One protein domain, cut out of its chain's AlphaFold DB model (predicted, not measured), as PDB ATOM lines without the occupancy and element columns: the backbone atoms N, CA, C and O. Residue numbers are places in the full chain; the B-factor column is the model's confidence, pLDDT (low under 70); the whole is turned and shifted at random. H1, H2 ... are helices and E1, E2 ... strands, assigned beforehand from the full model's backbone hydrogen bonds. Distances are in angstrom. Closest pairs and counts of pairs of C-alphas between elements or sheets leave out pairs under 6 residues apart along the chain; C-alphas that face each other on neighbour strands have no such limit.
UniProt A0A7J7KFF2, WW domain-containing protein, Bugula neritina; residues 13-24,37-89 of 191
ATOM      1  N   LYS A  13      -8.923 -17.204 -11.841       32.84
ATOM      2  CA  LYS A  13      -9.582 -17.785 -10.666       32.84
ATOM      3  C   LYS A  13     -10.410 -16.681 -10.019       32.84
ATOM      4  O   LYS A  13      -9.966 -15.990  -9.107       32.84
ATOM      5  N   THR A  14     -11.615 -16.498 -10.541       31.86
ATOM      6  CA  THR A  14     -12.645 -15.662  -9.944       31.86
ATOM      7  C   THR A  14     -13.110 -16.379  -8.688       31.86
ATOM      8  O   THR A  14     -13.885 -17.331  -8.744       31.86
ATOM      9  N   VAL A  15     -12.577 -15.971  -7.540       31.25
ATOM     10  CA  VAL A  15     -13.129 -16.380  -6.252       31.25
ATOM     11  C   VAL A  15     -14.411 -15.575  -6.065       31.25
ATOM     12  O   VAL A  15     -14.375 -14.402  -5.699       31.25
ATOM     13  N   TYR A  16     -15.554 -16.188  -6.371       31.16
ATOM     14  CA  TYR A  16     -16.865 -15.609  -6.090       31.16
ATOM     15  C   TYR A  16     -17.132 -15.670  -4.586       31.16
ATOM     16  O   TYR A  16     -17.806 -16.568  -4.096       31.16
ATOM     17  N   ASN A  17     -16.623 -14.688  -3.850       33.50
ATOM     18  CA  ASN A  17     -17.163 -14.372  -2.536       33.50
ATOM     19  C   ASN A  17     -18.288 -13.356  -2.742       33.50
ATOM     20  O   ASN A  17     -18.091 -12.151  -2.608       33.50
ATOM     21  N   SER A  18     -19.464 -13.840  -3.143       33.97
ATOM     22  CA  SER A  18     -20.680 -13.031  -3.130       33.97
ATOM     23  C   SER A  18     -21.076 -12.790  -1.675       33.97
ATOM     24  O   SER A  18     -21.564 -13.699  -1.001       33.97
ATOM     25  N   VAL A  19     -20.843 -11.578  -1.176       36.72
ATOM     26  CA  VAL A  19     -21.397 -11.133   0.106       36.72
ATOM     27  C   VAL A  19     -22.866 -10.801  -0.146       36.72
ATOM     28  O   VAL A  19     -23.203  -9.735  -0.655       36.72
ATOM     29  N   CYS A  20     -23.738 -11.772   0.122       36.38
ATOM     30  CA  CYS A  20     -25.175 -11.625  -0.060       36.38
ATOM     31  C   CYS A  20     -25.784 -10.789   1.064       36.38
ATOM     32  O   CYS A  20     -25.904 -11.272   2.182       36.38
ATOM     33  N   ILE A  21     -26.220  -9.595   0.662       38.19
ATOM     34  CA  ILE A  21     -27.309  -8.716   1.125       38.19
ATOM     35  C   ILE A  21     -28.722  -9.339   1.328       38.19
ATOM     36  O   ILE A  21     -29.634  -8.713   0.818       38.19
ATOM     37  N   GLU A  22     -28.915 -10.582   1.825       36.72
ATOM     38  CA  GLU A  22     -30.193 -11.340   1.984       36.72
ATOM     39  C   GLU A  22     -31.482 -10.678   1.446       36.72
ATOM     40  O   GLU A  22     -32.014  -9.718   2.001       36.72
ATOM     41  N   CYS A  23     -32.150 -11.398   0.544       30.92
ATOM     42  CA  CYS A  23     -33.282 -12.175   1.037       30.92
ATOM     43  C   CYS A  23     -33.139 -13.635   0.582       30.92
ATOM     44  O   CYS A  23     -32.763 -13.923  -0.558       30.92
ATOM     45  N   GLY A  24     -33.386 -14.561   1.506       41.34
ATOM     46  CA  GLY A  24     -33.603 -15.962   1.194       41.34
ATOM     47  C   GLY A  24     -34.952 -16.161   0.502       41.34
ATOM     48  O   GLY A  24     -35.938 -15.515   0.849       41.34
ATOM     49  N   ASP A  37     -32.622  -2.530  -3.544       77.19
ATOM     50  CA  ASP A  37     -31.586  -2.724  -4.547       77.19
ATOM     51  C   ASP A  37     -30.420  -3.466  -3.885       77.19
ATOM     52  O   ASP A  37     -29.812  -2.986  -2.927       77.19
ATOM     53  N   ILE A  38     -30.153  -4.679  -4.364       77.50
ATOM     54  CA  ILE A  38     -29.027  -5.492  -3.913       77.50
ATOM     55  C   ILE A  38     -27.863  -5.217  -4.859       77.50
ATOM     56  O   ILE A  38     -27.944  -5.486  -6.059       77.50
ATOM     57  N   TYR A  39     -26.771  -4.698  -4.304       79.94
ATOM     58  CA  TYR A  39     -25.560  -4.397  -5.056       79.94
ATOM     59  C   TYR A  39     -24.535  -5.507  -4.875       79.94
ATOM     60  O   TYR A  39     -24.195  -5.887  -3.755       79.94
ATOM     61  N   HIS A  40     -24.015  -6.008  -5.989       78.62
ATOM     62  CA  HIS A  40     -22.889  -6.930  -5.997       78.62
ATOM     63  C   HIS A  40     -21.635  -6.175  -6.424       78.62
ATOM     64  O   HIS A  40     -21.656  -5.429  -7.402       78.62
ATOM     65  N   PHE A  41     -20.529  -6.404  -5.725       81.81
ATOM     66  CA  PHE A  41     -19.209  -5.980  -6.173       81.81
ATOM     67  C   PHE A  41     -18.286  -7.191  -6.249       81.81
ATOM     68  O   PHE A  41     -18.418  -8.157  -5.495       81.81
ATOM     69  N   THR A  42     -17.360  -7.152  -7.198       84.12
ATOM     70  CA  THR A  42     -16.401  -8.232  -7.408       84.12
ATOM     71  C   THR A  42     -15.139  -7.940  -6.614       84.12
ATOM     72  O   THR A  42     -14.497  -6.909  -6.811       84.12
ATOM     73  N   VAL A  43     -14.761  -8.867  -5.738       88.69
ATOM     74  CA  VAL A  43     -13.425  -8.880  -5.141       88.69
ATOM     75  C   VAL A  43     -12.519  -9.690  -6.056       88.69
ATOM     76  O   VAL A  43     -12.737 -10.880  -6.268       88.69
ATOM     77  N   LEU A  44     -11.512  -9.033  -6.618       88.25
ATOM     78  CA  LEU A  44     -10.509  -9.659  -7.462       88.25
ATOM     79  C   LEU A  44      -9.305 -10.050  -6.605       88.25
ATOM     80  O   LEU A  44      -8.845  -9.276  -5.764       88.25
ATOM     81  N   GLY A  45      -8.813 -11.269  -6.816       87.50
ATOM     82  CA  GLY A  45      -7.593 -11.777  -6.202       87.50
ATOM     83  C   GLY A  45      -6.467 -11.845  -7.228       87.50
ATOM     84  O   GLY A  45      -6.638 -12.398  -8.312       87.50
ATOM     85  N   THR A  46      -5.313 -11.302  -6.875       87.50
ATOM     86  CA  THR A  46      -4.027 -11.505  -7.556       87.50
ATOM     87  C   THR A  46      -3.050 -12.164  -6.582       87.50
ATOM     88  O   THR A  46      -3.365 -12.338  -5.406       87.50
ATOM     89  N   ARG A  47      -1.863 -12.574  -7.048       81.56
ATOM     90  CA  ARG A  47      -0.867 -13.284  -6.222       81.56
ATOM     91  C   ARG A  47      -0.520 -12.509  -4.942       81.56
ATOM     92  O   ARG A  47       0.246 -11.549  -4.985       81.56
ATOM     93  N   GLY A  48      -1.107 -12.931  -3.822       83.88
ATOM     94  CA  GLY A  48      -0.892 -12.341  -2.501       83.88
ATOM     95  C   GLY A  48      -1.617 -11.015  -2.244       83.88
ATOM     96  O   GLY A  48      -1.277 -10.329  -1.280       83.88
ATOM     97  N   SER A  49      -2.585 -10.621  -3.080       91.38
ATOM     98  CA  SER A  49      -3.385  -9.422  -2.818       91.38
ATOM     99  C   SER A  49      -4.826  -9.513  -3.313       91.38
ATOM    100  O   SER A  49      -5.128 -10.172  -4.301       91.38
ATOM    101  N   TYR A  50      -5.710  -8.779  -2.649       92.50
ATOM    102  CA  TYR A  50      -7.133  -8.664  -2.937       92.50
ATOM    103  C   TYR A  50      -7.492  -7.203  -3.180       92.50
ATOM    104  O   TYR A  50      -6.978  -6.317  -2.497       92.50
ATOM    105  N   TYR A  51      -8.388  -6.935  -4.121       92.75
ATOM    106  CA  TYR A  51      -8.892  -5.589  -4.371       92.75
ATOM    107  C   TYR A  51     -10.325  -5.621  -4.899       92.75
ATOM    108  O   TYR A  51     -10.700  -6.487  -5.682       92.75
ATOM    109  N   ALA A  52     -11.129  -4.647  -4.477       89.94
ATOM    110  CA  ALA A  52     -12.470  -4.408  -5.026       89.94
ATOM    111  C   ALA A  52     -12.504  -3.208  -5.996       89.94
ATOM    112  O   ALA A  52     -13.483  -3.008  -6.713       89.94
ATOM    113  N   LYS A  53     -11.431  -2.403  -6.013       89.06
ATOM    114  CA  LYS A  53     -11.246  -1.209  -6.848       89.06
ATOM    115  C   LYS A  53      -9.793  -1.145  -7.309       89.06
ATOM    116  O   LYS A  53      -8.878  -1.404  -6.525       89.06
ATOM    117  N   LYS A  54      -9.565  -0.777  -8.573       86.19
ATOM    118  CA  LYS A  54      -8.210  -0.585  -9.107       86.19
ATOM    119  C   LYS A  54      -7.474   0.472  -8.272       86.19
ATOM    120  O   LYS A  54      -7.993   1.561  -8.053       86.19
ATOM    121  N   GLY A  55      -6.268   0.140  -7.815       88.94
ATOM    122  CA  GLY A  55      -5.413   1.042  -7.034       88.94
ATOM    123  C   GLY A  55      -5.437   0.818  -5.520       88.94
ATOM    124  O   GLY A  55      -4.485   1.222  -4.861       88.94
ATOM    125  N   VAL A  56      -6.429   0.105  -4.974       92.44
ATOM    126  CA  VAL A  56      -6.501  -0.206  -3.535       92.44
ATOM    127  C   VAL A  56      -6.339  -1.709  -3.331       92.44
ATOM    128  O   VAL A  56      -7.265  -2.471  -3.594       92.44
ATOM    129  N   ASN A  57      -5.152  -2.136  -2.895       93.44
ATOM    130  CA  ASN A  57      -4.804  -3.548  -2.730       93.44
ATOM    131  C   ASN A  57      -4.602  -3.890  -1.257       93.44
ATOM    132  O   ASN A  57      -3.996  -3.126  -0.512       93.44
ATOM    133  N   PHE A  58      -5.046  -5.079  -0.877       94.00
ATOM    134  CA  PHE A  58      -4.981  -5.594   0.482       94.00
ATOM    135  C   PHE A  58      -4.274  -6.937   0.483       94.00
ATOM    136  O   PHE A  58      -4.543  -7.762  -0.383       94.00
ATOM    137  N   LYS A  59      -3.389  -7.192   1.448       90.44
ATOM    138  CA  LYS A  59      -2.701  -8.489   1.548       90.44
ATOM    139  C   LYS A  59      -3.684  -9.613   1.891       90.44
ATOM    140  O   LYS A  59      -3.542 -10.732   1.409       90.44
ATOM    141  N   ARG A  60      -4.707  -9.304   2.694       88.75
ATOM    142  CA  ARG A  60      -5.718 -10.258   3.158       88.75
ATOM    143  C   ARG A  60      -7.123  -9.719   2.904       88.75
ATOM    144  O   ARG A  60      -7.354  -8.513   2.943       88.75
ATOM    145  N   VAL A  61      -8.085 -10.621   2.707       87.69
ATOM    146  CA  VAL A  61      -9.506 -10.254   2.540       87.69
ATOM    147  C   VAL A  61     -10.046  -9.525   3.776       87.69
ATOM    148  O   VAL A  61     -10.850  -8.609   3.637       87.69
ATOM    149  N   VAL A  62      -9.570  -9.872   4.978       87.56
ATOM    150  CA  VAL A  62      -9.940  -9.172   6.221       87.56
ATOM    151  C   VAL A  62      -9.633  -7.679   6.157       87.56
ATOM    152  O   VAL A  62     -10.479  -6.870   6.530       87.56
ATOM    153  N   ASP A  63      -8.464  -7.310   5.636       92.06
ATOM    154  CA  ASP A  63      -8.039  -5.913   5.571       92.06
ATOM    155  C   ASP A  63      -8.913  -5.137   4.573       92.06
ATOM    156  O   ASP A  63      -9.295  -3.998   4.835       92.06
ATOM    157  N   LEU A  64      -9.302  -5.789   3.468       93.19
ATOM    158  CA  LEU A  64     -10.244  -5.245   2.487       93.19
ATOM    159  C   LEU A  64     -11.608  -4.960   3.124       93.19
ATOM    160  O   LEU A  64     -12.144  -3.863   2.973       93.19
ATOM    161  N   LEU A  65     -12.175  -5.935   3.841       90.62
ATOM    162  CA  LEU A  65     -13.483  -5.789   4.484       90.62
ATOM    163  C   LEU A  65     -13.455  -4.706   5.568       90.62
ATOM    164  O   LEU A  65     -14.356  -3.870   5.632       90.62
ATOM    165  N   GLN A  66     -12.400  -4.683   6.382       89.81
ATOM    166  CA  GLN A  66     -12.222  -3.683   7.429       89.81
ATOM    167  C   GLN A  66     -12.069  -2.270   6.850       89.81
ATOM    168  O   GLN A  66     -12.603  -1.312   7.409       89.81
ATOM    169  N   TYR A  67     -11.378  -2.132   5.717       93.56
ATOM    170  CA  TYR A  67     -11.254  -0.856   5.022       93.56
ATOM    171  C   TYR A  67     -12.619  -0.330   4.563       93.56
ATOM    172  O   TYR A  67     -12.977   0.795   4.908       93.56
ATOM    173  N   TYR A  68     -13.422  -1.145   3.870       91.69
ATOM    174  CA  TYR A  68     -14.740  -0.727   3.359       91.69
ATOM    175  C   TYR A  68     -15.852  -0.658   4.421       91.69
ATOM    176  O   TYR A  68     -16.964  -0.214   4.133       91.69
ATOM    177  N   LYS A  69     -15.558  -1.043   5.667       89.12
ATOM    178  CA  LYS A  69     -16.404  -0.723   6.824       89.12
ATOM    179  C   LYS A  69     -16.352   0.770   7.167       89.12
ATOM    180  O   LYS A  69     -17.346   1.342   7.603       89.12
ATOM    181  N   ASN A  70     -15.195   1.400   6.941       90.31
ATOM    182  CA  ASN A  70     -14.928   2.793   7.312       90.31
ATOM    183  C   ASN A  70     -14.787   3.739   6.110       90.31
ATOM    184  O   ASN A  70     -14.755   4.952   6.299       90.31
ATOM    185  N   ASN A  71     -14.688   3.201   4.895       92.12
ATOM    186  CA  ASN A  71     -14.491   3.961   3.664       92.12
ATOM    187  C   ASN A  71     -15.598   3.638   2.661       92.12
ATOM    188  O   ASN A  71     -16.060   2.499   2.584       92.12
ATOM    189  N   ASP A  72     -15.987   4.638   1.874       90.12
ATOM    190  CA  ASP A  72     -16.968   4.475   0.807       90.12
ATOM    191  C   ASP A  72     -16.407   3.640  -0.350       90.12
ATOM    192  O   ASP A  72     -15.275   3.825  -0.806       90.12
ATOM    193  N   TYR A  73     -17.221   2.715  -0.846       87.00
ATOM    194  CA  TYR A  73     -16.973   2.005  -2.086       87.00
ATOM    195  C   TYR A  73     -17.418   2.881  -3.256       87.00
ATOM    196  O   TYR A  73     -18.601   2.965  -3.583       87.00
ATOM    197  N   GLU A  74     -16.454   3.536  -3.897       83.94
ATOM    198  CA  GLU A  74     -16.676   4.190  -5.185       83.94
ATOM    199  C   GLU A  74     -16.957   3.125  -6.248       83.94
ATOM    200  O   GLU A  74     -16.048   2.424  -6.709       83.94
ATOM    201  N   ASN A  75     -18.228   2.992  -6.620       74.19
ATOM    202  CA  ASN A  75     -18.643   2.112  -7.697       74.19
ATOM    203  C   ASN A  75     -18.651   2.850  -9.046       74.19
ATOM    204  O   ASN A  75     -18.600   4.071  -9.124       74.19
ATOM    205  N   HIS A  76     -18.732   2.082 -10.126       70.12
ATOM    206  CA  HIS A  76     -18.851   2.588 -11.497       70.12
ATOM    207  C   HIS A  76     -20.287   3.011 -11.860       70.12
ATOM    208  O   HIS A  76     -20.557   3.317 -13.016       70.12
ATOM    209  N   LEU A  77     -21.217   2.950 -10.903       74.31
ATOM    210  CA  LEU A  77     -22.643   3.220 -11.100       74.31
ATOM    211  C   LEU A  77     -23.040   4.602 -10.556       74.31
ATOM    212  O   LEU A  77     -24.230   4.872 -10.421       74.31
ATOM    213  N   ASP A  78     -22.059   5.441 -10.208       80.38
ATOM    214  CA  ASP A  78     -22.242   6.773  -9.620       80.38
ATOM    215  C   ASP A  78     -23.145   6.780  -8.376       80.38
ATOM    216  O   ASP A  78     -23.822   7.766  -8.084       80.38
ATOM    217  N   ILE A  79     -23.167   5.677  -7.617       79.31
ATOM    218  CA  ILE A  79     -23.945   5.596  -6.380       79.31
ATOM    219  C   ILE A  79     -23.052   6.085  -5.244       79.31
ATOM    220  O   ILE A  79     -22.080   5.408  -4.893       79.31
ATOM    221  N   PRO A  80     -23.357   7.245  -4.647       80.06
ATOM    222  CA  PRO A  80     -22.540   7.769  -3.574       80.06
ATOM    223  C   PRO A  80     -22.750   6.954  -2.291       80.06
ATOM    224  O   PRO A  80     -23.847   6.475  -2.004       80.06
ATOM    225  N   ASN A  81     -21.702   6.891  -1.473       82.62
ATOM    226  CA  ASN A  81     -21.749   6.452  -0.077       82.62
ATOM    227  C   ASN A  81     -22.113   4.974   0.177       82.62
ATOM    228  O   ASN A  81     -22.770   4.654   1.172       82.62
ATOM    229  N   ILE A  82     -21.705   4.050  -0.699       84.81
ATOM    230  CA  ILE A  82     -21.862   2.616  -0.419       84.81
ATOM    231  C   ILE A  82     -20.841   2.194   0.640       84.81
ATOM    232  O   ILE A  82     -19.639   2.282   0.411       84.81
ATOM    233  N   ARG A  83     -21.309   1.672   1.777       84.06
ATOM    234  CA  ARG A  83     -20.453   1.163   2.862       84.06
ATOM    235  C   ARG A  83     -20.879  -0.226   3.298       84.06
ATOM    236  O   ARG A  83     -22.063  -0.566   3.263       84.06
ATOM    237  N   LEU A  84     -19.922  -1.000   3.801       86.19
ATOM    238  CA  LEU A  84     -20.206  -2.259   4.485       86.19
ATOM    239  C   LEU A  84     -20.611  -1.967   5.933       86.19
ATOM    240  O   LEU A  84     -19.799  -2.047   6.850       86.19
ATOM    241  N   VAL A  85     -21.874  -1.578   6.127       82.62
ATOM    242  CA  VAL A  85     -22.391  -1.209   7.457       82.62
ATOM    243  C   VAL A  85     -22.760  -2.448   8.268       82.62
ATOM    244  O   VAL A  85     -22.401  -2.564   9.439       82.62
ATOM    245  N   HIS A  86     -23.448  -3.395   7.630       77.00
ATOM    246  CA  HIS A  86     -23.952  -4.598   8.276       77.00
ATOM    247  C   HIS A  86     -23.442  -5.826   7.534       77.00
ATOM    248  O   HIS A  86     -23.606  -5.950   6.322       77.00
ATOM    249  N   SER A  87     -22.801  -6.728   8.276       77.06
ATOM    250  CA  SER A  87     -22.588  -8.085   7.789       77.06
ATOM    251  C   SER A  87     -23.912  -8.813   7.882       77.06
ATOM    252  O   SER A  87     -24.620  -8.672   8.878       77.06
ATOM    253  N   LEU A  88     -24.235  -9.580   6.853       70.50
ATOM    254  CA  LEU A  88     -25.321 -10.522   6.975       70.50
ATOM    255  C   LEU A  88     -24.796 -11.842   7.464       70.50
ATOM    256  O   LEU A  88     -23.829 -12.394   6.932       70.50
ATOM    257  N   ASP A  89     -25.468 -12.323   8.493       63.34
ATOM    258  CA  ASP A  89     -25.278 -13.665   8.971       63.34
ATOM    259  C   ASP A  89     -25.623 -14.611   7.825       63.34
ATOM    260  O   ASP A  89     -26.694 -14.538   7.220       63.34
TER     261      ASP A  89
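Overview. This is residues 13 to 24 and 37 to 89 of the 191 residues of the protein "WW domain-containing protein" of Bugula neritina (UniProt A0A7J7KFF2). With little regular structure, a small meander, E1 E2 E3 running back and forth, has H1 over one face. Residues 13 to 24 and 71 to 89 have no named element. The whole is compact, class mixed, radius of gyration of the C-alphas 11.9 A, spanning 33 by 26 by 19 A, with 21 of 65 printed residues in named elements.

Arrangement. E2, residues 49 to 53, forms antiparallel hairpins with E1, residues 44 to 46, and E3, residues 56 to 58; N 44 to O 51 and N 58 to O 50, both 2.8 A, are within hydrogen-bond range. H1, residues 61 to 70, is on the sheet; C-alphas 58 and 64 are closest, 5.6 A. In H1, 5 of 6 O i to N i+4 pairs are within range.

Along the chain. E1 begins at C-alpha 44, (-10.509, -9.659, -7.462). H1, 14.9 A long, ends at C-alpha 70, (-14.928, 2.793, 7.312).

Size, cuts and confidence. The cut from C-alpha 24 to C-alpha 37 spans 14.6 A. Residues 13 to 24 and 89 have pLDDT under 70.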